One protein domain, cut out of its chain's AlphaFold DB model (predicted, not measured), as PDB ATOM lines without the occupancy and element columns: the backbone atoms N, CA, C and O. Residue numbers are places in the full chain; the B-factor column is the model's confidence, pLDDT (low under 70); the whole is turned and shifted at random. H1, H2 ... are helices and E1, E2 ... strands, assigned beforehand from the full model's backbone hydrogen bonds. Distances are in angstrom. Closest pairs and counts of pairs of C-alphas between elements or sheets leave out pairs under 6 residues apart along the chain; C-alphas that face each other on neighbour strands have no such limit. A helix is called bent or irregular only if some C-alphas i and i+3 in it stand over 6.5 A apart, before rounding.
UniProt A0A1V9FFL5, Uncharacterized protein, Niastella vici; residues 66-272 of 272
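This is residues 66 to 272 of the 272 residues of an uncharacterized protein of Niastella vici (UniProt A0A1V9FFL5). Four helices standing roughly side by side, H5, H6, H8 and H7, make the core of a helical body, and the longest helix, H12, packs on H7 and H8. At one end of the long axis stand H1, H2 and H3 with the small strand pair E1 and E2; toward the other end, besides H12, lie the short helices H9, H10 and H11 and a second small pair, E3 and E4, while H4 lies across H6. The printed part has 207 residues with twelve named helices and four named strands, in the order H1 E1 H2 H3 E2 E3 H4 H5 H6 H7 H8 H9 H10 H11 E4 H12; each sheet, E1 - E2 and E3 - E4, is antiparallel. The class is mostly helix. The whole is compact, with a radius of gyration of the C-alphas of 18.3 A, and its rounded outline spans 50 by 41 by 34 A.

E3, residues 131 to 133, and E4, residues 247 to 249, are antiparallel neighbours; N 132 and O 248 are within hydrogen-bond range at 2.8 A. H8, residues 206 to 217, is the hub, touching four helices; its closest C-alpha to E3 is that of Thr 209, 6.1 A from that of Tyr 133. H10, residues 227 to 233, comes closest to E4 at the C-alphas of Leu 232 and Tyr 247, 6.3 A apart. H11, residues 240 to 245, is close to H10 but not clearly touching, the closest C-alphas, of Tyr 233 and Glu 243, being 6.7 A apart. H7, residues 188 to 201, H8 and H12, residues 252 to 270, form a bundle, each touching the other two. H7 and H8 are a helical hairpin at a shallow tilt of 20 degrees, closest at the C-alphas of Lys 188 and Leu 214, 6.4 A. H12 touches H8 at a steep tilt of 44 degrees, closest at the C-alphas of Leu 211 and Ala 262, 6.1 A. It touches H7 with residues 259 to 266 alone, closest at the C-alphas of Ile 195 and Ile 259, 6.8 A. H8 touches H9, residues 221 to 224, with residues 212 to 216 alone; the C-alphas of Lys 216 and Met 224 are closest, 6.7 A. H6, residues 176 to 184, touches H8 at a shallow tilt of 15 degrees, the same way, closest at the C-alphas of Val 183 and Leu 214, 6.2 A. H4, residues 147 to 155, touches H6, about perpendicular at 73 degrees, closest at the C-alphas of Phe 153 and Ala 181, 7.1 A. H5, residues 157 to 171, is close to H6 but not clearly touching, with the C-alphas of Met 164 and Phe 178 closest at 7.2 A. H3, residues 101 to 110, and H6 only just touch, with 3 pairs of C-alphas within 8 A, and only at their ends, closest at Met 109 and Asn 177, 6.0 A. H1, residues 66 to 72, and H3 only just touch, also with 3 pairs, closest at the C-alphas of Val 68 and Tyr 107, 5.9 A. H2, residues 93 to 98, is close to H3 but not clearly touching, closest at the C-alphas of Tyr 96 and Lys 104, 7.5 A. E1, residues 86 to 88, and E2, residues 114 to 116, are antiparallel neighbours, with N 115 and O 87 within hydrogen-bond range at 2.8 A. The helix packing is part aligned, part crossed. Every O i to N i+4 pair is within hydrogen-bond range in H1, H2, H3, H4, H6, H8 and H10, against 9 of 11 in H5, 8 of 10 in H7, 14 of 15 in H12 and 0 of 2 in H11, which has 2 of 3 O i to N i+3 pairs within range; H9 is too short for an i+4 pair.

H1 begins at C-alpha 66, (30.990, -8.569, -12.117). H12 runs 27.3 A to C-alpha 270 at (8.375, 25.589, -10.764). H5 is 20.9 A long, H7 20.3 A, H8 16.1 A and H3 14.7 A. H7 and H11 are irregular, with C-alphas 189 and 192 7.2 A apart and C-alphas 241 and 244 7.6 A apart; H5 is only just irregular, C-alphas 163 and 166 being 6.53 A apart.

The C-alphas of Pro 81 and Ala 253 are the two farthest apart, 51.7 A. The printed part has no cut. The links H1 to E1, E2 to E3 and E3 to H4 are long. The mean pLDDT of the printed part is 92.3; residues 118 to 123, 237 to 242 and 272 are under 70.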
ATOM      1  N   ASP A  66      30.490  -7.205 -12.345       98.25
ATOM      2  CA  ASP A  66      30.990  -8.569 -12.117       98.25
ATOM      3  C   ASP A  66      30.681  -9.053 -10.695       98.25
ATOM      4  O   ASP A  66      30.216 -10.177 -10.504       98.25
ATOM      5  N   THR A  67      30.862  -8.180  -9.699       98.25
ATOM      6  CA  THR A  67      30.501  -8.450  -8.302       98.25
ATOM      7  C   THR A  67      29.006  -8.717  -8.174       98.25
ATOM      8  O   THR A  67      28.599  -9.709  -7.572       98.25
ATOM      9  N   VAL A  68      28.182  -7.845  -8.761       98.50
ATOM     10  CA  VAL A  68      26.720  -7.935  -8.682       98.50
ATOM     11  C   VAL A  68      26.213  -9.214  -9.351       98.50
ATOM     12  O   VAL A  68      25.435  -9.940  -8.735       98.50
ATOM     13  N   LYS A  69      26.692  -9.549 -10.555       98.31
ATOM     14  CA  LYS A  69      26.343 -10.805 -11.241       98.31
ATOM     15  C   LYS A  69      26.716 -12.029 -10.408       98.31
ATOM     16  O   LYS A  69      25.871 -12.882 -10.167       98.31
ATOM     17  N   ALA A  70      27.933 -12.061  -9.863       98.19
ATOM     18  CA  ALA A  70      28.389 -13.170  -9.026       98.19
ATOM     19  C   ALA A  70      27.582 -13.338  -7.723       98.19
ATOM     20  O   ALA A  70      27.575 -14.425  -7.136       98.19
ATOM     21  N   LEU A  71      26.946 -12.271  -7.230       98.19
ATOM     22  CA  LEU A  71      26.021 -12.326  -6.097       98.19
ATOM     23  C   LEU A  71      24.633 -12.806  -6.528       98.19
ATOM     24  O   LEU A  71      24.076 -13.667  -5.851       98.19
ATOM     25  N   ILE A  72      24.111 -12.301  -7.652       97.62
ATOM     26  CA  ILE A  72      22.821 -12.717  -8.226       97.62
ATOM     27  C   ILE A  72      22.808 -14.219  -8.521       97.62
ATOM     28  O   ILE A  72      21.867 -14.901  -8.124       97.62
ATOM     29  N   ASP A  73      23.880 -14.755  -9.105       97.06
ATOM     30  CA  ASP A  73      24.001 -16.180  -9.458       97.06
ATOM     31  C   ASP A  73      23.875 -17.127  -8.248       97.06
ATOM     32  O   ASP A  73      23.635 -18.326  -8.399       97.06
ATOM     33  N   LYS A  74      24.050 -16.607  -7.027       96.81
ATOM     34  CA  LYS A  74      23.953 -17.370  -5.772       96.81
ATOM     35  C   LYS A  74      22.588 -17.244  -5.097       96.81
ATOM     36  O   LYS A  74      22.349 -17.945  -4.109       96.81
ATOM     37  N   ILE A  75      21.720 -16.356  -5.579       97.00
ATOM     38  CA  ILE A  75      20.388 -16.142  -5.015       97.00
ATOM     39  C   ILE A  75      19.534 -17.378  -5.284       97.00
ATOM     40  O   ILE A  75      19.469 -17.897  -6.398       97.00
ATOM     41  N   LYS A  76      18.848 -17.842  -4.243       95.06
ATOM     42  CA  LYS A  76      17.878 -18.932  -4.339       95.06
ATOM     43  C   LYS A  76      16.473 -18.358  -4.278       95.06
ATOM     44  O   LYS A  76      16.246 -17.366  -3.592       95.06
ATOM     45  N   PHE A  77      15.554 -18.999  -4.992       93.31
ATOM     46  CA  PHE A  77      14.135 -18.731  -4.811       93.31
ATOM     47  C   PHE A  77      13.713 -19.189  -3.414       93.31
ATOM     48  O   PHE A  77      14.122 -20.264  -2.967       93.31
ATOM     49  N   VAL A  78      12.927 -18.361  -2.740       93.06
ATOM     50  CA  VAL A  78      12.304 -18.652  -1.452       93.06
ATOM     51  C   VAL A  78      10.803 -18.497  -1.644       93.06
ATOM     52  O   VAL A  78      10.344 -17.394  -1.943       93.06
ATOM     53  N   ASP A  79      10.070 -19.600  -1.504       90.62
ATOM     54  CA  ASP A  79       8.608 -19.607  -1.547       90.62
ATOM     55  C   ASP A  79       8.019 -18.776  -0.399       90.62
ATOM     56  O   ASP A  79       8.636 -18.624   0.662       90.62
ATOM     57  N   ASP A  80       6.808 -18.263  -0.605       85.38
ATOM     58  CA  ASP A  80       6.019 -17.660   0.461       85.38
ATOM     59  C   ASP A  80       5.816 -18.676   1.610       85.38
ATOM     60  O   ASP A  80       5.280 -19.766   1.377       85.38
ATOM     61  N   PRO A  81       6.235 -18.357   2.853       80.00
ATOM     62  CA  PRO A  81       6.059 -19.247   4.001       80.00
ATOM     63  C   PRO A  81       4.593 -19.605   4.278       80.00
ATOM     64  O   PRO A  81       4.341 -20.656   4.873       80.00
ATOM     65  N   ASP A  82       3.642 -18.784   3.828       83.88
ATOM     66  CA  ASP A  82       2.207 -19.033   3.976       83.88
ATOM     67  C   ASP A  82       1.632 -19.928   2.854       83.88
ATOM     68  O   ASP A  82       0.436 -20.228   2.840       83.88
ATOM     69  N   GLY A  83       2.480 -20.418   1.938       75.31
ATOM     70  CA  GLY A  83       2.113 -21.371   0.885       75.31
ATOM     71  C   GLY A  83       1.375 -20.753  -0.306       75.31
ATOM     72  O   GLY A  83       0.645 -21.463  -0.999       75.31
ATOM     73  N   GLY A  84       1.527 -19.443  -0.520       78.56
ATOM     74  CA  GLY A  84       0.962 -18.716  -1.656       78.56
ATOM     75  C   GLY A  84       1.748 -18.884  -2.963       78.56
ATOM     76  O   GLY A  84       2.829 -19.460  -3.004       78.56
ATOM     77  N   GLU A  85       1.216 -18.315  -4.047       82.44
ATOM     78  CA  GLU A  85       1.864 -18.243  -5.374       82.44
ATOM     79  C   GLU A  85       2.902 -17.105  -5.470       82.44
ATOM     80  O   GLU A  85       3.273 -16.662  -6.558       82.44
ATOM     81  N   MET A  86       3.349 -16.606  -4.319       87.69
ATOM     82  CA  MET A  86       4.342 -15.550  -4.187       87.69
ATOM     83  C   MET A  86       5.679 -16.142  -3.750       87.69
ATOM     84  O   MET A  86       5.774 -17.256  -3.236       87.69
ATOM     85  N   GLY A  87       6.742 -15.378  -3.947       90.81
ATOM     86  CA  GLY A  87       8.056 -15.753  -3.454       90.81
ATOM     87  C   GLY A  87       9.060 -14.643  -3.659       90.81
ATOM     88  O   GLY A  87       8.727 -13.540  -4.098       90.81
ATOM     89  N   THR A  88      10.315 -14.922  -3.339       93.25
ATOM     90  CA  THR A  88      11.389 -13.951  -3.526       93.25
ATOM     91  C   THR A  88      12.641 -14.590  -4.096       93.25
ATOM     92  O   THR A  88      13.010 -15.718  -3.772       93.25
ATOM     93  N   LYS A  89      13.342 -13.829  -4.932       94.06
ATOM     94  CA  LYS A  89      14.754 -14.029  -5.262       94.06
ATOM     95  C   LYS A  89      15.513 -12.821  -4.737       94.06
ATOM     96  O   LYS A  89      15.987 -12.007  -5.512       94.06
ATOM     97  N   ALA A  90      15.615 -12.661  -3.425       96.56
ATOM     98  CA  ALA A  90      16.307 -11.518  -2.836       96.56
ATOM     99  C   ALA A  90      17.753 -11.858  -2.451       96.56
ATOM    100  O   ALA A  90      18.044 -12.943  -1.949       96.56
ATOM    101  N   LEU A  91      18.672 -10.905  -2.634       97.12
ATOM    102  CA  LEU A  91      20.001 -10.992  -2.029       97.12
ATOM    103  C   LEU A  91      19.874 -10.966  -0.495       97.12
ATOM    104  O   LEU A  91      19.083 -10.176   0.036       97.12
ATOM    105  N   ASP A  92      20.672 -11.780   0.205       95.88
ATOM    106  CA  ASP A  92      20.748 -11.764   1.673       95.88
ATOM    107  C   ASP A  92      20.944 -10.335   2.200       95.88
ATOM    108  O   ASP A  92      21.677  -9.536   1.612       95.88
ATOM    109  N   ALA A  93      20.296 -10.008   3.318       95.94
ATOM    110  CA  ALA A  93      20.290  -8.651   3.852       95.94
ATOM    111  C   ALA A  93      21.701  -8.132   4.177       95.94
ATOM    112  O   ALA A  93      21.992  -6.967   3.904       95.94
ATOM    113  N   ASN A  94      22.596  -8.977   4.701       96.31
ATOM    114  CA  ASN A  94      23.961  -8.558   5.032       96.31
ATOM    115  C   ASN A  94      24.782  -8.307   3.766       96.31
ATOM    116  O   ASN A  94      25.507  -7.314   3.687       96.31
ATOM    117  N   LEU A  95      24.632  -9.174   2.759       97.38
ATOM    118  CA  LEU A  95      25.272  -8.987   1.456       97.38
ATOM    119  C   LEU A  95      24.762  -7.719   0.764       97.38
ATOM    120  O   LEU A  95      25.561  -6.934   0.261       97.38
ATOM    121  N   TYR A  96      23.450  -7.478   0.799       98.00
ATOM    122  CA  TYR A  96      22.831  -6.284   0.231       98.00
ATOM    123  C   TYR A  96      23.316  -4.999   0.911       98.00
ATOM    124  O   TYR A  96      23.678  -4.038   0.233       98.00
ATOM    125  N   VAL A  97      23.370  -4.970   2.246       96.81
ATOM    126  CA  VAL A  97      23.887  -3.812   2.994       96.81
ATOM    127  C   VAL A  97      25.335  -3.511   2.611       96.81
ATOM    128  O   VAL A  97      25.668  -2.334   2.457       96.81
ATOM    129  N   GLY A  98      26.147  -4.553   2.398       97.56
ATOM    130  CA  GLY A  98      27.555  -4.451   2.013       97.56
ATOM    131  C   GLY A  98      27.821  -3.899   0.609       97.56
ATOM    132  O   GLY A  98      28.948  -3.486   0.346       97.56
ATOM    133  N   LEU A  99      26.820  -3.846  -0.276       98.44
ATOM    134  CA  LEU A  99      26.968  -3.229  -1.597       98.44
ATOM    135  C   LEU A  99      27.163  -1.709  -1.484       98.44
ATOM    136  O   LEU A  99      26.448  -1.018  -0.740       98.44
ATOM    137  N   SER A 100      28.076  -1.171  -2.293       98.44
ATOM    138  CA  SER A 100      28.190   0.272  -2.511       98.44
ATOM    139  C   SER A 100      26.928   0.839  -3.168       98.44
ATOM    140  O   SER A 100      26.099   0.110  -3.712       98.44
ATOM    141  N   PHE A 101      26.774   2.166  -3.150       98.56
ATOM    142  CA  PHE A 101      25.629   2.826  -3.784       98.56
ATOM    143  C   PHE A 101      25.488   2.459  -5.271       98.56
ATOM    144  O   PHE A 101      24.408   2.082  -5.723       98.56
ATOM    145  N   ASN A 102      26.594   2.506  -6.019       98.50
ATOM    146  CA  ASN A 102      26.574   2.215  -7.449       98.50
ATOM    147  C   ASN A 102      26.316   0.726  -7.730       98.50
ATOM    148  O   ASN A 102      25.639   0.403  -8.701       98.50
ATOM    149  N   GLU A 103      26.807  -0.178  -6.879       98.75
ATOM    150  CA  GLU A 103      26.499  -1.609  -6.984       98.75
ATOM    151  C   GLU A 103      25.030  -1.902  -6.662       98.75
ATOM    152  O   GLU A 103      24.423  -2.710  -7.358       98.75
ATOM    153  N   LYS A 104      24.429  -1.223  -5.671       98.69
ATOM    154  CA  LYS A 104      22.980  -1.306  -5.399       98.69
ATOM    155  C   LYS A 104      22.168  -0.840  -6.600       98.69
ATOM    156  O   LYS A 104      21.230  -1.522  -6.998       98.69
ATOM    157  N   PHE A 105      22.568   0.272  -7.218       98.69
ATOM    158  CA  PHE A 105      21.942   0.737  -8.453       98.69
ATOM    159  C   PHE A 105      22.035  -0.322  -9.563       98.69
ATOM    160  O   PHE A 105      21.008  -0.697 -10.123       98.69
ATOM    161  N   THR A 106      23.226  -0.862  -9.842       98.69
ATOM    162  CA  THR A 106      23.399  -1.931 -10.842       98.69
ATOM    163  C   THR A 106      22.553  -3.157 -10.518       98.69
ATOM    164  O   THR A 106      21.877  -3.666 -11.405       98.69
ATOM    165  N   TYR A 107      22.546  -3.598  -9.257       98.50
ATOM    166  CA  TYR A 107      21.748  -4.726  -8.782       98.50
ATOM    167  C   TYR A 107      20.261  -4.521  -9.067       98.50
ATOM    168  O   TYR A 107      19.653  -5.371  -9.707       98.50
ATOM    169  N   HIS A 108      19.689  -3.372  -8.702       98.06
ATOM    170  CA  HIS A 108      18.271  -3.121  -8.964       98.06
ATOM    171  C   HIS A 108      17.950  -3.031 -10.455       98.06
ATOM    172  O   HIS A 108      16.884  -3.459 -10.882       98.06
ATOM    173  N   MET A 109      18.864  -2.504 -11.270       97.31
ATOM    174  CA  MET A 109      18.640  -2.385 -12.712       97.31
ATOM    175  C   MET A 109      18.605  -3.726 -13.445       97.31
ATOM    176  O   MET A 109      18.028  -3.778 -14.530       97.31
ATOM    177  N   ILE A 110      19.206  -4.783 -12.898       96.25
ATOM    178  CA  ILE A 110      19.328  -6.077 -13.592       96.25
ATOM    179  C   ILE A 110      18.677  -7.241 -12.846       96.25
ATOM    180  O   ILE A 110      18.729  -8.368 -13.331       96.25
ATOM    181  N   HIS A 111      18.099  -6.994 -11.670       96.44
ATOM    182  CA  HIS A 111      17.547  -8.040 -10.820       96.44
ATOM    183  C   HIS A 111      16.342  -7.542 -10.020       96.44
ATOM    184  O   HIS A 111      16.466  -6.666  -9.163       96.44
ATOM    185  N   ALA A 112      15.182  -8.141 -10.272       95.44
ATOM    186  CA  ALA A 112      13.962  -7.942  -9.499       95.44
ATOM    187  C   ALA A 112      13.815  -9.045  -8.440       95.44
ATOM    188  O   ALA A 112      14.176 -10.202  -8.665       95.44
ATOM    189  N   GLU A 113      13.330  -8.677  -7.258       96.12
ATOM    190  CA  GLU A 113      13.373  -9.555  -6.087       96.12
ATOM    191  C   GLU A 113      12.046 -10.223  -5.755       96.12
ATOM    192  O   GLU A 113      12.061 -11.344  -5.246       96.12
ATOM    193  N   SER A 114      10.924  -9.552  -5.995       93.88
ATOM    194  CA  SER A 114       9.601 -10.034  -5.603       93.88
ATOM    195  C   SER A 114       8.999 -10.825  -6.745       93.88
ATOM    196  O   SER A 114       8.977 -10.327  -7.861       93.88
ATOM    197  N   TYR A 115       8.505 -12.026  -6.476       92.00
ATOM    198  CA  TYR A 115       7.776 -12.840  -7.439       92.00
ATOM    199  C   TYR A 115       6.291 -12.860  -7.102       92.00
ATOM    200  O   TYR A 115       5.916 -13.087  -5.948       92.00
ATOM    201  N   SER A 116       5.463 -12.695  -8.127       86.31
ATOM    202  CA  SER A 116       4.033 -12.973  -8.086       86.31
ATOM    203  C   SER A 116       3.603 -13.462  -9.462       86.31
ATOM    204  O   SER A 116       3.993 -12.867 -10.463       86.31
ATOM    205  N   GLN A 117       2.771 -14.503  -9.528       76.06
ATOM    206  CA  GLN A 117       2.194 -14.930 -10.804       76.06
ATOM    207  C   GLN A 117       1.410 -13.772 -11.437       76.06
ATOM    208  O   GLN A 117       0.396 -13.326 -10.894       76.06
ATOM    209  N   ASN A 118       1.873 -13.267 -12.585       67.88
ATOM    210  CA  ASN A 118       1.119 -12.282 -13.349       67.88
ATOM    211  C   ASN A 118       0.053 -13.015 -14.173       67.88
ATOM    212  O   ASN A 118       0.284 -13.441 -15.300       67.88
ATOM    213  N   CYS A 119      -1.156 -13.136 -13.621       60.72
ATOM    214  CA  CYS A 119      -2.293 -13.765 -14.308       60.72
ATOM    215  C   CYS A 119      -2.857 -12.927 -15.472       60.72
ATOM    216  O   CYS A 119      -3.705 -13.405 -16.225       60.72
ATOM    217  N   ALA A 120      -2.399 -11.683 -15.629       59.44
ATOM    218  CA  ALA A 120      -2.710 -10.838 -16.773       59.44
ATOM    219  C   ALA A 120      -1.579 -10.955 -17.802       59.44
ATOM    220  O   ALA A 120      -0.628 -10.172 -17.782       59.44
ATOM    221  N   ILE A 121      -1.679 -11.939 -18.704       60.97
ATOM    222  CA  ILE A 121      -0.812 -11.986 -19.887       60.97
ATOM    223  C   ILE A 121      -1.017 -10.666 -20.628       60.97
ATOM    224  O   ILE A 121      -2.118 -10.381 -21.105       60.97
ATOM    225  N   LEU A 122       0.033  -9.844 -20.701       65.50
ATOM    226  CA  LEU A 122      -0.031  -8.618 -21.481       65.50
ATOM    227  C   LEU A 122      -0.340  -8.994 -22.932       65.50
ATOM    228  O   LEU A 122       0.289  -9.911 -23.469       65.50
ATOM    229  N   PRO A 123      -1.272  -8.293 -23.595       67.88
ATOM    230  CA  PRO A 123      -1.502  -8.534 -25.005       67.88
ATOM    231  C   PRO A 123      -0.204  -8.278 -25.773       67.88
ATOM    232  O   PRO A 123       0.514  -7.313 -25.491       67.88
ATOM    233  N   VAL A 124       0.078  -9.127 -26.764       72.56
ATOM    234  CA  VAL A 124       1.222  -8.934 -27.662       72.56
ATOM    235  C   VAL A 124       1.132  -7.537 -28.275       72.56
ATOM    236  O   VAL A 124       0.161  -7.184 -28.953       72.56
ATOM    237  N   ARG A 125       2.153  -6.719 -28.024       80.19
ATOM    238  CA  ARG A 125       2.228  -5.350 -28.534       80.19
ATOM    239  C   ARG A 125       2.801  -5.366 -29.941       80.19
ATOM    240  O   ARG A 125       4.007  -5.352 -30.150       80.19
ATOM    241  N   THR A 126       1.912  -5.398 -30.925       80.88
ATOM    242  CA  THR A 126       2.279  -5.273 -32.338       80.88
ATOM    243  C   THR A 126       2.386  -3.807 -32.751       80.88
ATOM    244  O   THR A 126       1.722  -2.940 -32.176       80.88
ATOM    245  N   ASP A 127       3.205  -3.528 -33.769       87.88
ATOM    246  CA  ASP A 127       3.280  -2.213 -34.421       87.88
ATOM    247  C   ASP A 127       3.636  -1.052 -33.467       87.88
ATOM    248  O   ASP A 127       3.059   0.037 -33.513       87.88
ATOM    249  N   GLU A 128       4.595  -1.282 -32.563       88.44
ATOM    250  CA  GLU A 128       4.994  -0.297 -31.546       88.44
ATOM    251  C   GLU A 128       5.482   1.029 -32.152       88.44
ATOM    252  O   GLU A 128       5.252   2.091 -31.583       88.44
ATOM    253  N   ALA A 129       6.067   0.993 -33.354       90.38
ATOM    254  CA  ALA A 129       6.512   2.186 -34.075       90.38
ATOM    255  C   ALA A 129       5.366   3.122 -34.508       90.38
ATOM    256  O   ALA A 129       5.617   4.276 -34.838       90.38
ATOM    257  N   ASN A 130       4.114   2.652 -34.524       94.81
ATOM    258  CA  ASN A 130       2.945   3.467 -34.871       94.81
ATOM    259  C   ASN A 130       1.975   3.639 -33.693       94.81
ATOM    260  O   ASN A 130       0.838   4.094 -33.875       94.81
ATOM    261  N   ARG A 131       2.394   3.294 -32.470       95.06
ATOM    262  CA  ARG A 131       1.536   3.304 -31.282       95.06
ATOM    263  C   ARG A 131       2.219   3.977 -30.100       95.06
ATOM    264  O   ARG A 131       3.414   3.847 -29.879       95.06
ATOM    265  N   ILE A 132       1.421   4.693 -29.316       96.44
ATOM    266  CA  ILE A 132       1.826   5.264 -28.030       96.44
ATOM    267  C   ILE A 132       0.970   4.590 -26.962       96.44
ATOM    268  O   ILE A 132      -0.214   4.907 -26.828       96.44
ATOM    269  N   TYR A 133       1.545   3.633 -26.240       94.75
ATOM    270  CA  TYR A 133       0.825   2.858 -25.229       94.75
ATOM    271  C   TYR A 133       0.581   3.664 -23.949       94.75
ATOM    272  O   TYR A 133       1.350   4.567 -23.609       94.75
ATOM    273  N   GLY A 134      -0.492   3.328 -23.229       93.69
ATOM    274  CA  GLY A 134      -0.794   3.922 -21.922       93.69
ATOM    275  C   GLY A 134       0.158   3.460 -20.817       93.69
ATOM    276  O   GLY A 134       0.449   4.230 -19.903       93.69
ATOM    277  N   HIS A 135       0.686   2.240 -20.933       92.19
ATOM    278  CA  HIS A 135       1.519   1.590 -19.923       92.19
ATOM    279  C   HIS A 135       2.853   1.119 -20.511       92.19
ATOM    280  O   HIS A 135       2.953   0.770 -21.692       92.19
ATOM    281  N   LEU A 136       3.887   1.080 -19.672       91.88
ATOM    282  CA  LEU A 136       5.154   0.435 -20.017       91.88
ATOM    283  C   LEU A 136       4.959  -1.089 -20.139       91.88
ATOM    284  O   LEU A 136       3.966  -1.621 -19.636       91.88
ATOM    285  N   PRO A 137       5.812  -1.792 -20.901       87.00
ATOM    286  CA  PRO A 137       5.836  -3.250 -20.870       87.00
ATOM    287  C   PRO A 137       6.419  -3.718 -19.531       87.00
ATOM    288  O   PRO A 137       7.221  -3.005 -18.933       87.00
ATOM    289  N   HIS A 138       6.044  -4.914 -19.081       81.88
ATOM    290  CA  HIS A 138       6.691  -5.531 -17.923       81.88
ATOM    291  C   HIS A 138       8.065  -6.057 -18.346       81.88
ATOM    292  O   HIS A 138       8.163  -6.837 -19.292       81.88
ATOM    293  N   ILE A 139       9.121  -5.624 -17.662       85.38
ATOM    294  CA  ILE A 139      10.513  -5.905 -18.059       85.38
ATOM    295  C   ILE A 139      11.159  -7.056 -17.281       85.38
ATOM    296  O   ILE A 139      12.190  -7.573 -17.696       85.38
ATOM    297  N   PHE A 140      10.572  -7.434 -16.142       86.94
ATOM    298  CA  PHE A 140      11.086  -8.473 -15.243       86.94
ATOM    299  C   PHE A 140      10.170  -9.701 -15.174       86.94
ATOM    300  O   PHE A 140      10.299 -10.540 -14.284       86.94
ATOM    301  N   GLY A 141       9.249  -9.844 -16.123       85.19
ATOM    302  CA  GLY A 141       8.339 -10.976 -16.135       85.19
ATOM    303  C   GLY A 141       7.352 -10.962 -14.977       85.19
ATOM    304  O   GLY A 141       6.714  -9.949 -14.702       85.19
ATOM    305  N   ASP A 142       7.258 -12.101 -14.297       86.19
ATOM    306  CA  ASP A 142       6.540 -12.283 -13.028       86.19
ATOM    307  C   ASP A 142       7.267 -11.673 -11.820       86.19
ATOM    308  O   ASP A 142       6.787 -11.747 -10.687       86.19
ATOM    309  N   PHE A 143       8.455 -11.103 -12.036       90.88
ATOM    310  CA  PHE A 143       9.181 -10.411 -10.988       90.88
ATOM    311  C   PHE A 143       8.919  -8.909 -11.022       90.88
ATOM    312  O   PHE A 143       8.711  -8.301 -12.070       90.88
ATOM    313  N   SER A 144       8.985  -8.302  -9.847       92.56
ATOM    314  CA  SER A 144       8.950  -6.862  -9.645       92.56
ATOM    315  C   SER A 144       9.973  -6.454  -8.592       92.56
ATOM    316  O   SER A 144      10.533  -7.275  -7.850       92.56
ATOM    317  N   TRP A 145      10.257  -5.159  -8.536       95.88
ATOM    318  CA  TRP A 145      11.108  -4.632  -7.485       95.88
ATOM    319  C   TRP A 145      10.469  -4.815  -6.108       95.88
ATOM    320  O   TRP A 145       9.281  -4.571  -5.909       95.88
ATOM    321  N   SER A 146      11.268  -5.241  -5.133       96.12
ATOM    322  CA  SER A 146      10.827  -5.297  -3.739       96.12
ATOM    323  C   SER A 146      10.746  -3.913  -3.110       96.12
ATOM    324  O   SER A 146      11.290  -2.928  -3.616       96.12
ATOM    325  N   GLU A 147      10.119  -3.847  -1.936       96.19
ATOM    326  CA  GLU A 147      10.001  -2.612  -1.162       96.19
ATOM    327  C   GLU A 147      11.365  -1.939  -0.931       96.19
ATOM    328  O   GLU A 147      11.486  -0.724  -1.082       96.19
ATOM    329  N   ARG A 148      12.429  -2.707  -0.639       97.19
ATOM    330  CA  ARG A 148      13.770  -2.128  -0.429       97.19
ATOM    331  C   ARG A 148      14.364  -1.521  -1.702       97.19
ATOM    332  O   ARG A 148      15.118  -0.553  -1.606       97.19
ATOM    333  N   GLN A 149      14.025  -2.064  -2.870       98.12
ATOM    334  CA  GLN A 149      14.480  -1.551  -4.162       98.12
ATOM    335  C   GLN A 149      13.718  -0.270  -4.527       98.12
ATOM    336  O   GLN A 149      14.338   0.743  -4.847       98.12
ATOM    337  N   LEU A 150      12.389  -0.266  -4.365       97.56
ATOM    338  CA  LEU A 150      11.550   0.925  -4.568       97.56
ATOM    339  C   LEU A 150      11.938   2.065  -3.616       97.56
ATOM    340  O   LEU A 150      12.082   3.223  -4.025       97.56
ATOM    341  N   LYS A 151      12.197   1.734  -2.348       98.06
ATOM    342  CA  LYS A 151      12.701   2.677  -1.347       98.06
ATOM    343  C   LYS A 151      14.050   3.275  -1.748       98.06
ATOM    344  O   LYS A 151      14.238   4.482  -1.642       98.06
ATOM    345  N   PHE A 152      14.976   2.465  -2.265       98.44
ATOM    346  CA  PHE A 152      16.255   2.974  -2.763       98.44
ATOM    347  C   PHE A 152      16.067   4.027  -3.861       98.44
ATOM    348  O   PHE A 152      16.708   5.075  -3.791       98.44
ATOM    349  N   PHE A 153      15.190   3.794  -4.843       98.00
ATOM    350  CA  PHE A 153      14.961   4.772  -5.912       98.00
ATOM    351  C   PHE A 153      14.334   6.063  -5.395       98.00
ATOM    352  O   PHE A 153      14.808   7.154  -5.702       98.00
ATOM    353  N   THR A 154      13.290   5.939  -4.578       96.38
ATOM    354  CA  THR A 154      12.549   7.088  -4.045       96.38
ATOM    355  C   THR A 154      13.384   7.940  -3.087       96.38
ATOM    356  O   THR A 154      13.321   9.165  -3.165       96.38
ATOM    357  N   GLU A 155      14.211   7.331  -2.232       97.62
ATOM    358  CA  GLU A 155      15.064   8.056  -1.277       97.62
ATOM    359  C   GLU A 155      16.338   8.640  -1.905       97.62
ATOM    360  O   GLU A 155      16.956   9.522  -1.312       97.62
ATOM    361  N   ASN A 156      16.747   8.174  -3.091       97.69
ATOM    362  CA  ASN A 156      18.021   8.556  -3.716       97.69
ATOM    363  C   ASN A 156      17.862   9.075  -5.148       97.69
ATOM    364  O   ASN A 156      18.782   8.946  -5.958       97.69
ATOM    365  N   ARG A 157      16.702   9.661  -5.459       96.88
ATOM    366  CA  ARG A 157      16.302  10.067  -6.811       96.88
ATOM    367  C   ARG A 157      17.395  10.821  -7.577       96.88
ATOM    368  O   ARG A 157      17.845  10.330  -8.607       96.88
ATOM    369  N   ASP A 158      17.903  11.933  -7.041       97.19
ATOM    370  CA  ASP A 158      18.939  12.751  -7.696       97.19
ATOM    371  C   ASP A 158      20.195  11.942  -8.061       97.19
ATOM    372  O   ASP A 158      20.758  12.088  -9.147       97.19
ATOM    373  N   ALA A 159      20.645  11.071  -7.153       98.19
ATOM    374  CA  ALA A 159      21.837  10.254  -7.354       98.19
ATOM    375  C   ALA A 159      21.592   9.134  -8.377       98.19
ATOM    376  O   ALA A 159      22.451   8.862  -9.217       98.19
ATOM    377  N   VAL A 160      20.405   8.523  -8.357       98.31
ATOM    378  CA  VAL A 160      19.973   7.535  -9.356       98.31
ATOM    379  C   VAL A 160      19.941   8.168 -10.748       98.31
ATOM    380  O   VAL A 160      20.510   7.618 -11.692       98.31
ATOM    381  N   GLU A 161      19.385   9.372 -10.886       97.81
ATOM    382  CA  GLU A 161      19.381  10.097 -12.159       97.81
ATOM    383  C   GLU A 161      20.782  10.380 -12.698       97.81
ATOM    384  O   GLU A 161      21.017  10.286 -13.909       97.81
ATOM    385  N   GLN A 162      21.719  10.740 -11.818       98.00
ATOM    386  CA  GLN A 162      23.109  10.998 -12.194       98.00
ATOM    387  C   GLN A 162      23.815   9.740 -12.710       98.00
ATOM    388  O   GLN A 162      24.673   9.854 -13.586       98.00
ATOM    389  N   LEU A 163      23.436   8.552 -12.232       98.44
ATOM    390  CA  LEU A 163      23.926   7.280 -12.770       98.44
ATOM    391  C   LEU A 163      23.246   6.915 -14.100       98.44
ATOM    392  O   LEU A 163      23.882   6.350 -14.988       98.44
ATOM    393  N   MET A 164      21.971   7.269 -14.279       98.31
ATOM    394  CA  MET A 164      21.207   6.943 -15.489       98.31
ATOM    395  C   MET A 164      21.574   7.813 -16.698       98.31
ATOM    396  O   MET A 164      21.772   7.287 -17.796       98.31
ATOM    397  N   LYS A 165      21.675   9.141 -16.530       97.94
ATOM    398  CA  LYS A 165      21.853  10.103 -17.643       97.94
ATOM    399  C   LYS A 165      23.067   9.794 -18.540       97.94
ATOM    400  O   LYS A 165      22.890   9.807 -19.762       97.94
ATOM    401  N   PRO A 166      24.270   9.486 -18.011       97.44
ATOM    402  CA  PRO A 166      25.418   9.139 -18.848       97.44
ATOM    403  C   PRO A 166      25.186   7.866 -19.667       97.44
ATOM    404  O   PRO A 166      25.544   7.813 -20.841       97.44
ATOM    405  N   LEU A 167      24.541   6.857 -19.074       97.50
ATOM    406  CA  LEU A 167      24.258   5.588 -19.746       97.50
ATOM    407  C   LEU A 167      23.228   5.764 -20.868       97.50
ATOM    408  O   LEU A 167      23.427   5.234 -21.958       97.50
ATOM    409  N   ILE A 168      22.194   6.582 -20.652       96.69
ATOM    410  CA  ILE A 168      21.223   6.945 -21.698       96.69
ATOM    411  C   ILE A 168      21.922   7.650 -22.867       96.69
ATOM    412  O   ILE A 168      21.668   7.337 -24.031       96.69
ATOM    413  N   GLN A 169      22.829   8.588 -22.574       94.62
ATOM    414  CA  GLN A 169      23.571   9.327 -23.599       94.62
ATOM    415  C   GLN A 169      24.500   8.424 -24.419       94.62
ATOM    416  O   GLN A 169      24.526   8.541 -25.646       94.62
ATOM    417  N   ILE A 170      25.247   7.533 -23.759       94.44
ATOM    418  CA  ILE A 170      26.180   6.605 -24.414       94.44
ATOM    419  C   ILE A 170      25.417   5.599 -25.278       94.44
ATOM    420  O   ILE A 170      25.764   5.400 -26.443       94.44
ATOM    421  N   ASN A 171      24.350   5.014 -24.734       92.38
ATOM    422  CA  ASN A 171      23.579   3.977 -25.416       92.38
ATOM    423  C   ASN A 171      22.616   4.546 -26.466       92.38
ATOM    424  O   ASN A 171      22.113   3.793 -27.298       92.38
ATOM    425  N   LYS A 172      22.339   5.858 -26.425       93.75
ATOM    426  CA  LYS A 172      21.307   6.535 -27.233       93.75
ATOM    427  C   LYS A 172      19.941   5.847 -27.129       93.75
ATOM    428  O   LYS A 172      19.172   5.795 -28.086       93.75
ATOM    429  N   LYS A 173      19.662   5.291 -25.953       93.88
ATOM    430  CA  LYS A 173      18.477   4.496 -25.633       93.88
ATOM    431  C   LYS A 173      18.181   4.666 -24.150       93.88
ATOM    432  O   LYS A 173      19.105   4.706 -23.340       93.88
ATOM    433  N   ILE A 174      16.904   4.733 -23.797       95.69
ATOM    434  CA  ILE A 174      16.453   4.594 -22.411       95.69
ATOM    435  C   ILE A 174      15.976   3.150 -22.283       95.69
ATOM    436  O   ILE A 174      15.069   2.764 -23.006       95.69
ATOM    437  N   GLY A 175      16.624   2.325 -21.460       95.25
ATOM    438  CA  GLY A 175      16.169   0.945 -21.255       95.25
ATOM    439  C   GLY A 175      14.806   0.884 -20.569       95.25
ATOM    440  O   GLY A 175      14.410   1.830 -19.883       95.25
ATOM    441  N   GLY A 176      14.106  -0.238 -20.705       94.88
ATOM    442  CA  GLY A 176      12.830  -0.482 -20.035       94.88
ATOM    443  C   GLY A 176      12.924  -0.305 -18.519       94.88
ATOM    444  O   GLY A 176      12.136   0.441 -17.948       94.88
ATOM    445  N   ASN A 177      13.976  -0.848 -17.898       96.00
ATOM    446  CA  ASN A 177      14.295  -0.649 -16.477       96.00
ATOM    447  C   ASN A 177      14.509   0.806 -16.089       96.00
ATOM    448  O   ASN A 177      14.121   1.225 -15.005       96.00
ATOM    449  N   PHE A 178      15.088   1.604 -16.978       97.81
ATOM    450  CA  PHE A 178      15.266   3.023 -16.719       97.81
ATOM    451  C   PHE A 178      13.928   3.756 -16.799       97.81
ATOM    452  O   PHE A 178      13.633   4.570 -15.932       97.81
ATOM    453  N   ARG A 179      13.092   3.459 -17.800       97.75
ATOM    454  CA  ARG A 179      11.748   4.050 -17.904       97.75
ATOM    455  C   ARG A 179      10.879   3.687 -16.702       97.75
ATOM    456  O   ARG A 179      10.213   4.572 -16.172       97.75
ATOM    457  N   GLU A 180      10.923   2.436 -16.259       96.25
ATOM    458  CA  GLU A 180      10.197   1.975 -15.074       96.25
ATOM    459  C   GLU A 180      10.698   2.678 -13.810       96.25
ATOM    460  O   GLU A 180       9.901   3.294 -13.112       96.25
ATOM    461  N   ALA A 181      12.018   2.739 -13.583       97.81
ATOM    462  CA  ALA A 181      12.592   3.435 -12.427       97.81
ATOM    463  C   ALA A 181      12.186   4.914 -12.372       97.81
ATOM    464  O   ALA A 181      11.866   5.424 -11.302       97.81
ATOM    465  N   ILE A 182      12.159   5.599 -13.522       98.56
ATOM    466  CA  ILE A 182      11.722   7.001 -13.638       98.56
ATOM    467  C   ILE A 182      10.275   7.181 -13.181       98.56
ATOM    468  O   ILE A 182       9.973   8.160 -12.493       98.56
ATOM    469  N   VAL A 183       9.390   6.264 -13.578       97.94
ATOM    470  CA  VAL A 183       7.973   6.295 -13.199       97.94
ATOM    471  C   VAL A 183       7.814   5.962 -11.716       97.94
ATOM    472  O   VAL A 183       7.210   6.760 -11.001       97.94
ATOM    473  N   GLU A 184       8.417   4.871 -11.244       96.44
ATOM    474  CA  GLU A 184       8.341   4.411  -9.848       96.44
ATOM    475  C   GLU A 184       8.860   5.460  -8.859       96.44
ATOM    476  O   GLU A 184       8.250   5.729  -7.826       96.44
ATOM    477  N   MET A 185       9.966   6.131  -9.189       97.12
ATOM    478  CA  MET A 185      10.493   7.198  -8.340       97.12
ATOM    479  C   MET A 185       9.804   8.548  -8.559       97.12
ATOM    480  O   MET A 185      10.151   9.500  -7.860       97.12
ATOM    481  N   ASN A 186       8.843   8.652  -9.484       97.69
ATOM    482  CA  ASN A 186       8.146   9.879  -9.881       97.69
ATOM    483  C   ASN A 186       9.111  11.044 -10.201       97.69
ATOM    484  O   ASN A 186       8.987  12.152  -9.663       97.69
ATOM    485  N   ALA A 187      10.103  10.783 -11.061       97.69
ATOM    486  CA  ALA A 187      11.166  11.727 -11.426       97.69
ATOM    487  C   ALA A 187      10.718  12.781 -12.455       97.69
ATOM    488  O   ALA A 187      11.139  12.809 -13.615       97.69
ATOM    489  N   LYS A 188       9.826  13.675 -12.027       97.44
ATOM    490  CA  LYS A 188       9.277  14.787 -12.824       97.44
ATOM    491  C   LYS A 188      10.333  15.792 -13.312       97.44
ATOM    492  O   LYS A 188      10.144  16.442 -14.335       97.44
ATOM    493  N   GLU A 189      11.451  15.911 -12.615       96.56
ATOM    494  CA  GLU A 189      12.625  16.711 -12.973       96.56
ATOM    495  C   GLU A 189      13.318  16.224 -14.252       96.56
ATOM    496  O   GLU A 189      13.978  17.012 -14.931       96.56
ATOM    497  N   LEU A 190      13.107  14.965 -14.650       98.19
ATOM    498  CA  LEU A 190      13.614  14.431 -15.911       98.19
ATOM    499  C   LEU A 190      12.777  14.825 -17.124       98.19
ATOM    500  O   LEU A 190      13.229  14.600 -18.244       98.19
ATOM    501  N   ILE A 191      11.591  15.420 -16.956       98.62
ATOM    502  CA  ILE A 191      10.701  15.747 -18.082       98.62
ATOM    503  C   ILE A 191      11.420  16.533 -19.196       98.62
ATOM    504  O   ILE A 191      11.334  16.096 -20.348       98.62
ATOM    505  N   PRO A 192      12.165  17.626 -18.920       98.44
ATOM    506  CA  PRO A 192      12.892  18.341 -19.970       98.44
ATOM    507  C   PRO A 192      13.921  17.460 -20.687       98.44
ATOM    508  O   PRO A 192      13.987  17.468 -21.914       98.44
ATOM    509  N   TYR A 193      14.667  16.652 -19.928       98.38
ATOM    510  CA  TYR A 193      15.678  15.739 -20.460       98.38
ATOM    511  C   TYR A 193      15.059  14.655 -21.358       98.38
ATOM    512  O   TYR A 193      15.568  14.379 -22.442       98.38
ATOM    513  N   LEU A 194      13.932  14.069 -20.944       98.56
ATOM    514  CA  LEU A 194      13.199  13.059 -21.712       98.56
ATOM    515  C   LEU A 194      12.635  13.633 -23.015       98.56
ATOM    516  O   LEU A 194      12.732  12.993 -24.063       98.56
ATOM    517  N   ILE A 195      12.079  14.849 -22.968       98.62
ATOM    518  CA  ILE A 195      11.583  15.551 -24.159       98.62
ATOM    519  C   ILE A 195      12.732  15.839 -25.128       98.62
ATOM    520  O   ILE A 195      12.586  15.603 -26.328       98.62
ATOM    521  N   GLU A 196      13.872  16.330 -24.636       98.25
ATOM    522  CA  GLU A 196      15.058  16.584 -25.460       98.25
ATOM    523  C   GLU A 196      15.560  15.296 -26.124       98.25
ATOM    524  O   GLU A 196      15.729  15.253 -27.346       98.25
ATOM    525  N   PHE A 197      15.728  14.230 -25.337       97.75
ATOM    526  CA  PHE A 197      16.140  12.917 -25.826       97.75
ATOM    527  C   PHE A 197      15.197  12.406 -26.921       97.75
ATOM    528  O   PHE A 197      15.636  12.062 -28.021       97.75
ATOM    529  N   TYR A 198      13.889  12.416 -26.659       97.75
ATOM    530  CA  TYR A 198      12.898  11.953 -27.622       97.75
ATOM    531  C   TYR A 198      12.877  12.816 -28.888       97.75
ATOM    532  O   TYR A 198      12.774  12.289 -29.995       97.75
ATOM    533  N   ASN A 199      13.021  14.138 -28.760       97.00
ATOM    534  CA  ASN A 199      13.067  15.037 -29.911       97.00
ATOM    535  C   ASN A 199      14.277  14.798 -30.815       97.00
ATOM    536  O   ASN A 199      14.172  15.014 -32.023       97.00
ATOM    537  N   LYS A 200      15.393  14.350 -30.241       95.75
ATOM    538  CA  LYS A 200      16.605  14.002 -30.977       95.75
ATOM    539  C   LYS A 200      16.495  12.644 -31.671       95.75
ATOM    540  O   LYS A 200      16.864  12.537 -32.836       95.75
ATOM    541  N   GLU A 201      16.002  11.624 -30.970       92.06
ATOM    542  CA  GLU A 201      16.043  10.242 -31.465       92.06
ATOM    543  C   GLU A 201      14.779   9.823 -32.239       92.06
ATOM    544  O   GLU A 201      14.887   9.036 -33.177       92.06
ATOM    545  N   LYS A 202      13.592  10.350 -31.888       86.94
ATOM    546  CA  LYS A 202      12.280  10.157 -32.560       86.94
ATOM    547  C   LYS A 202      11.854   8.703 -32.842       86.94
ATOM    548  O   LYS A 202      11.069   8.468 -33.755       86.94
ATOM    549  N   LYS A 203      12.361   7.730 -32.079       85.50
ATOM    550  CA  LYS A 203      12.148   6.290 -32.340       85.50
ATOM    551  C   LYS A 203      11.417   5.537 -31.236       85.50
ATOM    552  O   LYS A 203      10.725   4.574 -31.531       85.50
ATOM    553  N   ASP A 204      11.590   5.951 -29.984       91.56
ATOM    554  CA  ASP A 204      11.041   5.243 -28.830       91.56
ATOM    555  C   ASP A 204       9.813   5.977 -28.281       91.56
ATOM    556  O   ASP A 204       9.926   6.940 -27.516       91.56
ATOM    557  N   HIS A 205       8.621   5.537 -28.688       95.94
ATOM    558  CA  HIS A 205       7.366   6.127 -28.222       95.94
ATOM    559  C   HIS A 205       7.056   5.819 -26.754       95.94
ATOM    560  O   HIS A 205       6.230   6.522 -26.168       95.94
ATOM    561  N   TYR A 206       7.760   4.883 -26.105       95.88
ATOM    562  CA  TYR A 206       7.621   4.694 -24.662       95.88
ATOM    563  C   TYR A 206       8.148   5.881 -23.860       95.88
ATOM    564  O   TYR A 206       7.723   6.076 -22.724       95.88
ATOM    565  N   VAL A 207       8.984   6.749 -24.440       98.12
ATOM    566  CA  VAL A 207       9.317   8.027 -23.792       98.12
ATOM    567  C   VAL A 207       8.070   8.902 -23.639       98.12
ATOM    568  O   VAL A 207       7.869   9.504 -22.587       98.12
ATOM    569  N   LEU A 208       7.177   8.922 -24.636       98.56
ATOM    570  CA  LEU A 208       5.890   9.619 -24.528       98.56
ATOM    571  C   LEU A 208       4.982   8.961 -23.479       98.56
ATOM    572  O   LEU A 208       4.293   9.670 -22.745       98.56
ATOM    573  N   THR A 209       5.017   7.630 -23.361       98.19
ATOM    574  CA  THR A 209       4.329   6.891 -22.291       98.19
ATOM    575  C   THR A 209       4.827   7.304 -20.907       98.19
ATOM    576  O   THR A 209       4.007   7.625 -20.054       98.19
ATOM    577  N   VAL A 210       6.145   7.396 -20.687       98.62
ATOM    578  CA  VAL A 210       6.716   7.878 -19.412       98.62
ATOM    579  C   VAL A 210       6.204   9.278 -19.075       98.62
ATOM    580  O   VAL A 210       5.755   9.512 -17.955       98.62
ATOM    581  N   LEU A 211       6.194  10.206 -20.040       98.88
ATOM    582  CA  LEU A 211       5.670  11.561 -19.817       98.88
ATOM    583  C   LEU A 211       4.191  11.549 -19.395       98.88
ATOM    584  O   LEU A 211       3.797  12.289 -18.493       98.88
ATOM    585  N   MET A 212       3.372  10.705 -20.028       98.75
ATOM    586  CA  MET A 212       1.963  10.530 -19.660       98.75
ATOM    587  C   MET A 212       1.795   9.934 -18.261       98.75
ATOM    588  O   MET A 212       0.971  10.426 -17.491       98.75
ATOM    589  N   LEU A 213       2.593   8.925 -17.907       98.62
ATOM    590  CA  LEU A 213       2.561   8.297 -16.586       98.62
ATOM    591  C   LEU A 213       2.970   9.276 -15.480       98.62
ATOM    592  O   LEU A 213       2.275   9.359 -14.472       98.62
ATOM    593  N   LEU A 214       3.997  10.105 -15.696       98.69
ATOM    594  CA  LEU A 214       4.379  11.159 -14.747       98.69
ATOM    595  C   LEU A 214       3.245  12.180 -14.541       98.69
ATOM    596  O   LEU A 214       2.954  12.570 -13.410       98.69
ATOM    597  N   MET A 215       2.552  12.595 -15.609       98.62
ATOM    598  CA  MET A 215       1.381  13.476 -15.481       98.62
ATOM    599  C   MET A 215       0.212  12.799 -14.748       98.62
ATOM    600  O   MET A 215      -0.455  13.452 -13.941       98.62
ATOM    601  N   LYS A 216      -0.038  11.508 -15.015       98.00
ATOM    602  CA  LYS A 216      -1.076  10.702 -14.349       98.00
ATOM    603  C   LYS A 216      -0.805  10.570 -12.854       98.00
ATOM    604  O   LYS A 216      -1.697  10.856 -12.059       98.00
ATOM    605  N   GLU A 217       0.415  10.198 -12.479       97.19
ATOM    606  CA  GLU A 217       0.814   9.979 -11.085       97.19
ATOM    607  C   GLU A 217       0.670  11.256 -10.249       97.19
ATOM    608  O   GLU A 217       0.177  11.248  -9.123       97.19
ATOM    609  N   ASN A 218       0.979  12.407 -10.849       97.88
ATOM    610  CA  ASN A 218       0.810  13.711 -10.209       97.88
ATOM    611  C   ASN A 218      -0.593  14.318 -10.397       97.88
ATOM    612  O   ASN A 218      -0.802  15.484 -10.054       97.88
ATOM    613  N   LYS A 219      -1.557  13.552 -10.930       97.31
ATOM    614  CA  LYS A 219      -2.961  13.954 -11.132       97.31
ATOM    615  C   LYS A 219      -3.107  15.286 -11.878       97.31
ATOM    616  O   LYS A 219      -3.950  16.109 -11.520       97.31
ATOM    617  N   TYR A 220      -2.287  15.512 -12.907       98.19
ATOM    618  CA  TYR A 220      -2.292  16.763 -13.668       98.19
ATOM    619  C   TYR A 220      -3.656  16.983 -14.367       98.19
ATOM    620  O   TYR A 220      -4.001  16.206 -15.265       98.19
ATOM    621  N   PRO A 221      -4.459  18.002 -13.987       97.44
ATOM    622  CA  PRO A 221      -5.873  18.093 -14.379       97.44
ATOM    623  C   PRO A 221      -6.130  18.098 -15.890       97.44
ATOM    624  O   PRO A 221      -7.051  17.439 -16.380       97.44
ATOM    625  N   GLU A 222      -5.301  18.805 -16.652       97.62
ATOM    626  CA  GLU A 222      -5.415  18.947 -18.104       97.62
ATOM    627  C   GLU A 222      -5.108  17.637 -18.835       97.62
ATOM    628  O   GLU A 222      -5.584  17.423 -19.954       97.62
ATOM    629  N   PHE A 223      -4.339  16.742 -18.210       98.19
ATOM    630  CA  PHE A 223      -4.152  15.389 -18.712       98.19
ATOM    631  C   PHE A 223      -5.313  14.481 -18.301       98.19
ATOM    632  O   PHE A 223      -5.938  13.889 -19.180       98.19
ATOM    633  N   MET A 224      -5.665  14.440 -17.012       97.31
ATOM    634  CA  MET A 224      -6.711  13.559 -16.459       97.31
ATOM    635  C   MET A 224      -8.094  13.785 -17.093       97.31
ATOM    636  O   MET A 224      -8.871  12.854 -17.271       97.31
ATOM    637  N   SER A 225      -8.415  15.023 -17.477       96.75
ATOM    638  CA  SER A 225      -9.690  15.364 -18.133       96.75
ATOM    639  C   SER A 225      -9.696  15.138 -19.652       96.75
ATOM    640  O   SER A 225     -10.737  15.281 -20.301       96.75
ATOM    641  N   SER A 226      -8.550  14.786 -20.241       97.19
ATOM    642  CA  SER A 226      -8.386  14.698 -21.691       97.19
ATOM    643  C   SER A 226      -8.974  13.422 -22.298       97.19
ATOM    644  O   SER A 226      -9.043  12.368 -21.669       97.19
ATOM    645  N   THR A 227      -9.313  13.483 -23.589       95.69
ATOM    646  CA  THR A 227      -9.699  12.297 -24.372       95.69
ATOM    647  C   THR A 227      -8.587  11.246 -24.424       95.69
ATOM    648  O   THR A 227      -8.882  10.056 -24.449       95.69
ATOM    649  N   SER A 228      -7.315  11.671 -24.410       95.94
ATOM    650  CA  SER A 228      -6.164  10.766 -24.350       95.94
ATOM    651  C   SER A 228      -6.199   9.928 -23.075       95.94
ATOM    652  O   SER A 228      -6.104   8.711 -23.161       95.94
ATOM    653  N   TYR A 229      -6.405  10.563 -21.917       96.56
ATOM    654  CA  TYR A 229      -6.507   9.858 -20.639       96.56
ATOM    655  C   TYR A 229      -7.694   8.897 -20.624       96.56
ATOM    656  O   TYR A 229      -7.520   7.727 -20.306       96.56
ATOM    657  N   LYS A 230      -8.872   9.356 -21.065       93.56
ATOM    658  CA  LYS A 230     -10.070   8.507 -21.114       93.56
ATOM    659  C   LYS A 230      -9.864   7.245 -21.947       93.56
ATOM    660  O   LYS A 230     -10.250   6.162 -21.537       93.56
ATOM    661  N   LYS A 231      -9.222   7.380 -23.109       93.06
ATOM    662  CA  LYS A 231      -8.927   6.242 -23.988       93.06
ATOM    663  C   LYS A 231      -7.910   5.266 -23.383       93.06
ATOM    664  O   LYS A 231      -7.950   4.088 -23.716       93.06
ATOM    665  N   LEU A 232      -6.964   5.771 -22.595       92.94
ATOM    666  CA  LEU A 232      -5.817   5.001 -22.120       92.94
ATOM    667  C   LEU A 232      -5.990   4.415 -20.719       92.94
ATOM    668  O   LEU A 232      -5.267   3.480 -20.417       92.94
ATOM    669  N   TYR A 233      -6.862   4.978 -19.874       91.50
ATOM    670  CA  TYR A 233      -6.912   4.644 -18.443       91.50
ATOM    671  C   TYR A 233      -8.321   4.635 -17.825       91.50
ATOM    672  O   TYR A 233      -8.471   4.184 -16.697       91.50
ATOM    673  N   ASP A 234      -9.350   5.163 -18.501       87.12
ATOM    674  CA  ASP A 234     -10.723   5.249 -17.963       87.12
ATOM    675  C   ASP A 234     -11.566   4.064 -18.463       87.12
ATOM    676  O   ASP A 234     -12.572   4.226 -19.161       87.12
ATOM    677  N   PHE A 235     -11.096   2.850 -18.162       80.69
ATOM    678  CA  PHE A 235     -11.828   1.620 -18.452       80.69
ATOM    679  C   PHE A 235     -12.895   1.403 -17.385       80.69
ATOM    680  O   PHE A 235     -12.633   1.481 -16.188       80.69
ATOM    681  N   LYS A 236     -14.121   1.131 -17.828       73.94
ATOM    682  CA  LYS A 236     -15.196   0.657 -16.949       73.94
ATOM    683  C   LYS A 236     -15.078  -0.859 -16.790       73.94
ATOM    684  O   LYS A 236     -14.512  -1.496 -17.673       73.94
ATOM    685  N   ASP A 237     -15.660  -1.405 -15.722       56.41
ATOM    686  CA  ASP A 237     -15.494  -2.776 -15.194       56.41
ATOM    687  C   ASP A 237     -15.432  -3.941 -16.213       56.41
ATOM    688  O   ASP A 237     -14.822  -4.964 -15.930       56.41
ATOM    689  N   GLU A 238     -15.990  -3.800 -17.418       56.16
ATOM    690  CA  GLU A 238     -15.986  -4.827 -18.476       56.16
ATOM    691  C   GLU A 238     -14.845  -4.685 -19.513       56.16
ATOM    692  O   GLU A 238     -14.737  -5.502 -20.424       56.16
ATOM    693  N   GLN A 239     -13.995  -3.653 -19.426       54.91
ATOM    694  CA  GLN A 239     -12.916  -3.366 -20.394       54.91
ATOM    695  C   GLN A 239     -11.495  -3.554 -19.841       54.91
ATOM    696  O   GLN A 239     -10.528  -3.308 -20.566       54.91
ATOM    697  N   TYR A 240     -11.357  -4.012 -18.593       59.19
ATOM    698  CA  TYR A 240     -10.060  -4.217 -17.934       59.19
ATOM    699  C   TYR A 240      -9.123  -5.161 -18.701       59.19
ATOM    700  O   TYR A 240      -7.911  -4.955 -18.689       59.19
ATOM    701  N   GLU A 241      -9.665  -6.128 -19.451       57.66
ATOM    702  CA  GLU A 241      -8.871  -7.051 -20.276       57.66
ATOM    703  C   GLU A 241      -8.001  -6.337 -21.333       57.66
ATOM    704  O   GLU A 241      -7.013  -6.898 -21.797       57.66
ATOM    705  N   ASN A 242      -8.314  -5.080 -21.686       63.75
ATOM    706  CA  ASN A 242      -7.575  -4.295 -22.679       63.75
ATOM    707  C   ASN A 242      -6.776  -3.115 -22.103       63.75
ATOM    708  O   ASN A 242      -6.178  -2.375 -22.890       63.75
ATOM    709  N   GLU A 243      -6.718  -2.927 -20.779       74.69
ATOM    710  CA  GLU A 243      -6.020  -1.778 -20.167       74.69
ATOM    711  C   GLU A 243      -4.554  -1.703 -20.619       74.69
ATOM    712  O   GLU A 243      -4.082  -0.692 -21.145       74.69
ATOM    713  N   TYR A 244      -3.857  -2.834 -20.546       77.12
ATOM    714  CA  TYR A 244      -2.455  -2.946 -20.945       77.12
ATOM    715  C   TYR A 244      -2.218  -2.928 -22.461       77.12
ATOM    716  O   TYR A 244      -1.076  -2.749 -22.904       77.12
ATOM    717  N   GLY A 245      -3.280  -3.112 -23.249       83.44
ATOM    718  CA  GLY A 245      -3.273  -3.034 -24.709       83.44
ATOM    719  C   GLY A 245      -3.671  -1.662 -25.246       83.44
ATOM    720  O   GLY A 245      -3.589  -1.439 -26.452       83.44
ATOM    721  N   ALA A 246      -4.098  -0.728 -24.396       89.81
ATOM    722  CA  ALA A 246      -4.603   0.558 -24.837       89.81
ATOM    723  C   ALA A 246      -3.502   1.476 -25.385       89.81
ATOM    724  O   ALA A 246      -2.447   1.674 -24.775       89.81
ATOM    725  N   TYR A 247      -3.776   2.086 -26.542       94.12
ATOM    726  CA  TYR A 247      -2.826   2.959 -27.226       94.12
ATOM    727  C   TYR A 247      -3.480   4.152 -27.934       94.12
ATOM    728  O   TYR A 247      -4.643   4.137 -28.360       94.12
ATOM    729  N   LEU A 248      -2.690   5.200 -28.141       96.38
ATOM    730  CA  LEU A 248      -2.948   6.243 -29.130       96.38
ATOM    731  C   LEU A 248      -2.239   5.876 -30.431       96.38
ATOM    732  O   LEU A 248      -1.116   5.380 -30.410       96.38
ATOM    733  N   VAL A 249      -2.874   6.149 -31.570       96.81
ATOM    734  CA  VAL A 249      -2.178   6.070 -32.860       96.81
ATOM    735  C   VAL A 249      -1.088   7.132 -32.859       96.81
ATOM    736  O   VAL A 249      -1.371   8.303 -32.578       96.81
ATOM    737  N   TYR A 250       0.141   6.743 -33.166       97.12
ATOM    738  CA  TYR A 250       1.222   7.696 -33.316       97.12
ATOM    739  C   TYR A 250       0.950   8.609 -34.515       97.12
ATOM    740  O   TYR A 250       0.675   8.173 -35.630       97.12
ATOM    741  N   ASN A 251       0.997   9.913 -34.261       96.81
ATOM    742  CA  ASN A 251       1.014  10.958 -35.271       96.81
ATOM    743  C   ASN A 251       1.576  12.240 -34.640       96.81
ATOM    744  O   ASN A 251       1.623  12.379 -33.414       96.81
ATOM    745  N   LYS A 252       1.961  13.209 -35.480       96.75
ATOM    746  CA  LYS A 252       2.561  14.474 -35.023       96.75
ATOM    747  C   LYS A 252       1.666  15.269 -34.067       96.75
ATOM    748  O   LYS A 252       2.189  15.962 -33.203       96.75
ATOM    749  N   ALA A 253       0.341  15.180 -34.206       97.81
ATOM    750  CA  ALA A 253      -0.585  15.905 -33.340       97.81
ATOM    751  C   ALA A 253      -0.622  15.306 -31.924       97.81
ATOM    752  O   ALA A 253      -0.526  16.046 -30.949       97.81
ATOM    753  N   ASN A 254      -0.692  13.976 -31.808       98.19
ATOM    754  CA  ASN A 254      -0.635  13.278 -30.523       98.19
ATOM    755  C   ASN A 254       0.723  13.472 -29.841       98.19
ATOM    756  O   ASN A 254       0.759  13.786 -28.655       98.19
ATOM    757  N   GLU A 255       1.823  13.359 -30.589       98.12
ATOM    758  CA  GLU A 255       3.167  13.650 -30.080       98.12
ATOM    759  C   GLU A 255       3.262  15.076 -29.518       98.12
ATOM    760  O   GLU A 255       3.617  15.261 -28.352       98.12
ATOM    761  N   ALA A 256       2.915  16.085 -30.326       98.38
ATOM    762  CA  ALA A 256       3.011  17.485 -29.927       98.38
ATOM    763  C   ALA A 256       2.140  17.790 -28.703       98.38
ATOM    764  O   ALA A 256       2.577  18.506 -27.806       98.38
ATOM    765  N   LEU A 257       0.937  17.215 -28.635       98.44
ATOM    766  CA  LEU A 257       0.024  17.408 -27.514       98.44
ATOM    767  C   LEU A 257       0.551  16.785 -26.214       98.44
ATOM    768  O   LEU A 257       0.411  17.393 -25.152       98.44
ATOM    769  N   ILE A 258       1.162  15.597 -26.277       98.75
ATOM    770  CA  ILE A 258       1.786  14.958 -25.106       98.75
ATOM    771  C   ILE A 258       2.967  15.796 -24.619       98.75
ATOM    772  O   ILE A 258       3.018  16.130 -23.437       98.75
ATOM    773  N   ILE A 259       3.868  16.190 -25.526       98.69
ATOM    774  CA  ILE A 259       5.031  17.024 -25.193       98.69
ATOM    775  C   ILE A 259       4.574  18.354 -24.589       98.69
ATOM    776  O   ILE A 259       5.044  18.726 -23.520       98.69
ATOM    777  N   GLN A 260       3.611  19.039 -25.213       98.62
ATOM    778  CA  GLN A 260       3.085  20.312 -24.720       98.62
ATOM    779  C   GLN A 260       2.510  20.182 -23.306       98.62
ATOM    780  O   GLN A 260       2.817  21.001 -22.442       98.62
ATOM    781  N   ARG A 261       1.688  19.157 -23.046       98.62
ATOM    782  CA  ARG A 261       1.114  18.926 -21.712       98.62
ATOM    783  C   ARG A 261       2.193  18.617 -20.682       98.62
ATOM    784  O   ARG A 261       2.145  19.188 -19.599       98.62
ATOM    785  N   ALA A 262       3.177  17.789 -21.026       98.75
ATOM    786  CA  ALA A 262       4.286  17.469 -20.133       98.75
ATOM    787  C   ALA A 262       5.140  18.708 -19.818       98.75
ATOM    788  O   ALA A 262       5.489  18.936 -18.661       98.75
ATOM    789  N   THR A 263       5.415  19.555 -20.816       98.69
ATOM    790  CA  THR A 263       6.089  20.846 -20.621       98.69
ATOM    791  C   THR A 263       5.280  21.774 -19.715       98.69
ATOM    792  O   THR A 263       5.837  22.343 -18.779       98.69
ATOM    793  N   ASN A 264       3.972  21.913 -19.946       98.50
ATOM    794  CA  ASN A 264       3.106  22.754 -19.114       98.50
ATOM    795  C   ASN A 264       3.038  22.246 -17.670       98.50
ATOM    796  O   ASN A 264       3.169  23.039 -16.739       98.50
ATOM    797  N   PHE A 265       2.889  20.932 -17.493       98.38
ATOM    798  CA  PHE A 265       2.937  20.278 -16.192       98.38
ATOM    799  C   PHE A 265       4.248  20.601 -15.469       98.38
ATOM    800  O   PHE A 265       4.210  21.121 -14.357       98.38
ATOM    801  N   TYR A 266       5.395  20.379 -16.120       98.38
ATOM    802  CA  TYR A 266       6.709  20.663 -15.543       98.38
ATOM    803  C   TYR A 266       6.883  22.140 -15.166       98.38
ATOM    804  O   TYR A 266       7.287  22.449 -14.047       98.38
ATOM    805  N   ASN A 267       6.519  23.065 -16.058       97.50
ATOM    806  CA  ASN A 267       6.613  24.503 -15.791       97.50
ATOM    807  C   ASN A 267       5.724  24.923 -14.608       97.50
ATOM    808  O   ASN A 267       6.125  25.759 -13.800       97.50
ATOM    809  N   GLY A 268       4.546  24.310 -14.463       96.69
ATOM    810  CA  GLY A 268       3.647  24.535 -13.330       96.69
ATOM    811  C   GLY A 268       4.185  24.031 -11.985       96.69
ATOM    812  O   GLY A 268       3.735  24.509 -10.944       96.69
ATOM    813  N   LEU A 269       5.155  23.106 -11.978       92.25
ATOM    814  CA  LEU A 269       5.845  22.676 -10.753       92.25
ATOM    815  C   LEU A 269       6.798  23.749 -10.218       92.25
ATOM    816  O   LEU A 269       6.983  23.822  -9.010       92.25
ATOM    817  N   GLN A 270       7.387  24.554 -11.105       81.69
ATOM    818  CA  GLN A 270       8.375  25.589 -10.764       81.69
ATOM    819  C   GLN A 270       7.729  26.900 -10.295       81.69
ATOM    820  O   GLN A 270       8.399  27.767  -9.747       81.69
ATOM    821  N   ALA A 271       6.431  27.070 -10.547       74.31
ATOM    822  CA  ALA A 271       5.674  28.262 -10.173       74.31
ATOM    823  C   ALA A 271       5.135  28.223  -8.725       74.31
ATOM    824  O   ALA A 271       4.361  29.102  -8.345       74.31
ATOM    825  N   LYS A 272       5.496  27.197  -7.948       54.94
ATOM    826  CA  LYS A 272       5.106  26.993  -6.547       54.94
ATOM    827  C   LYS A 272       6.320  27.118  -5.641       54.94
ATOM    828  O   LYS A 272       6.131  27.653  -4.529       54.94
TER     829      LYS A 272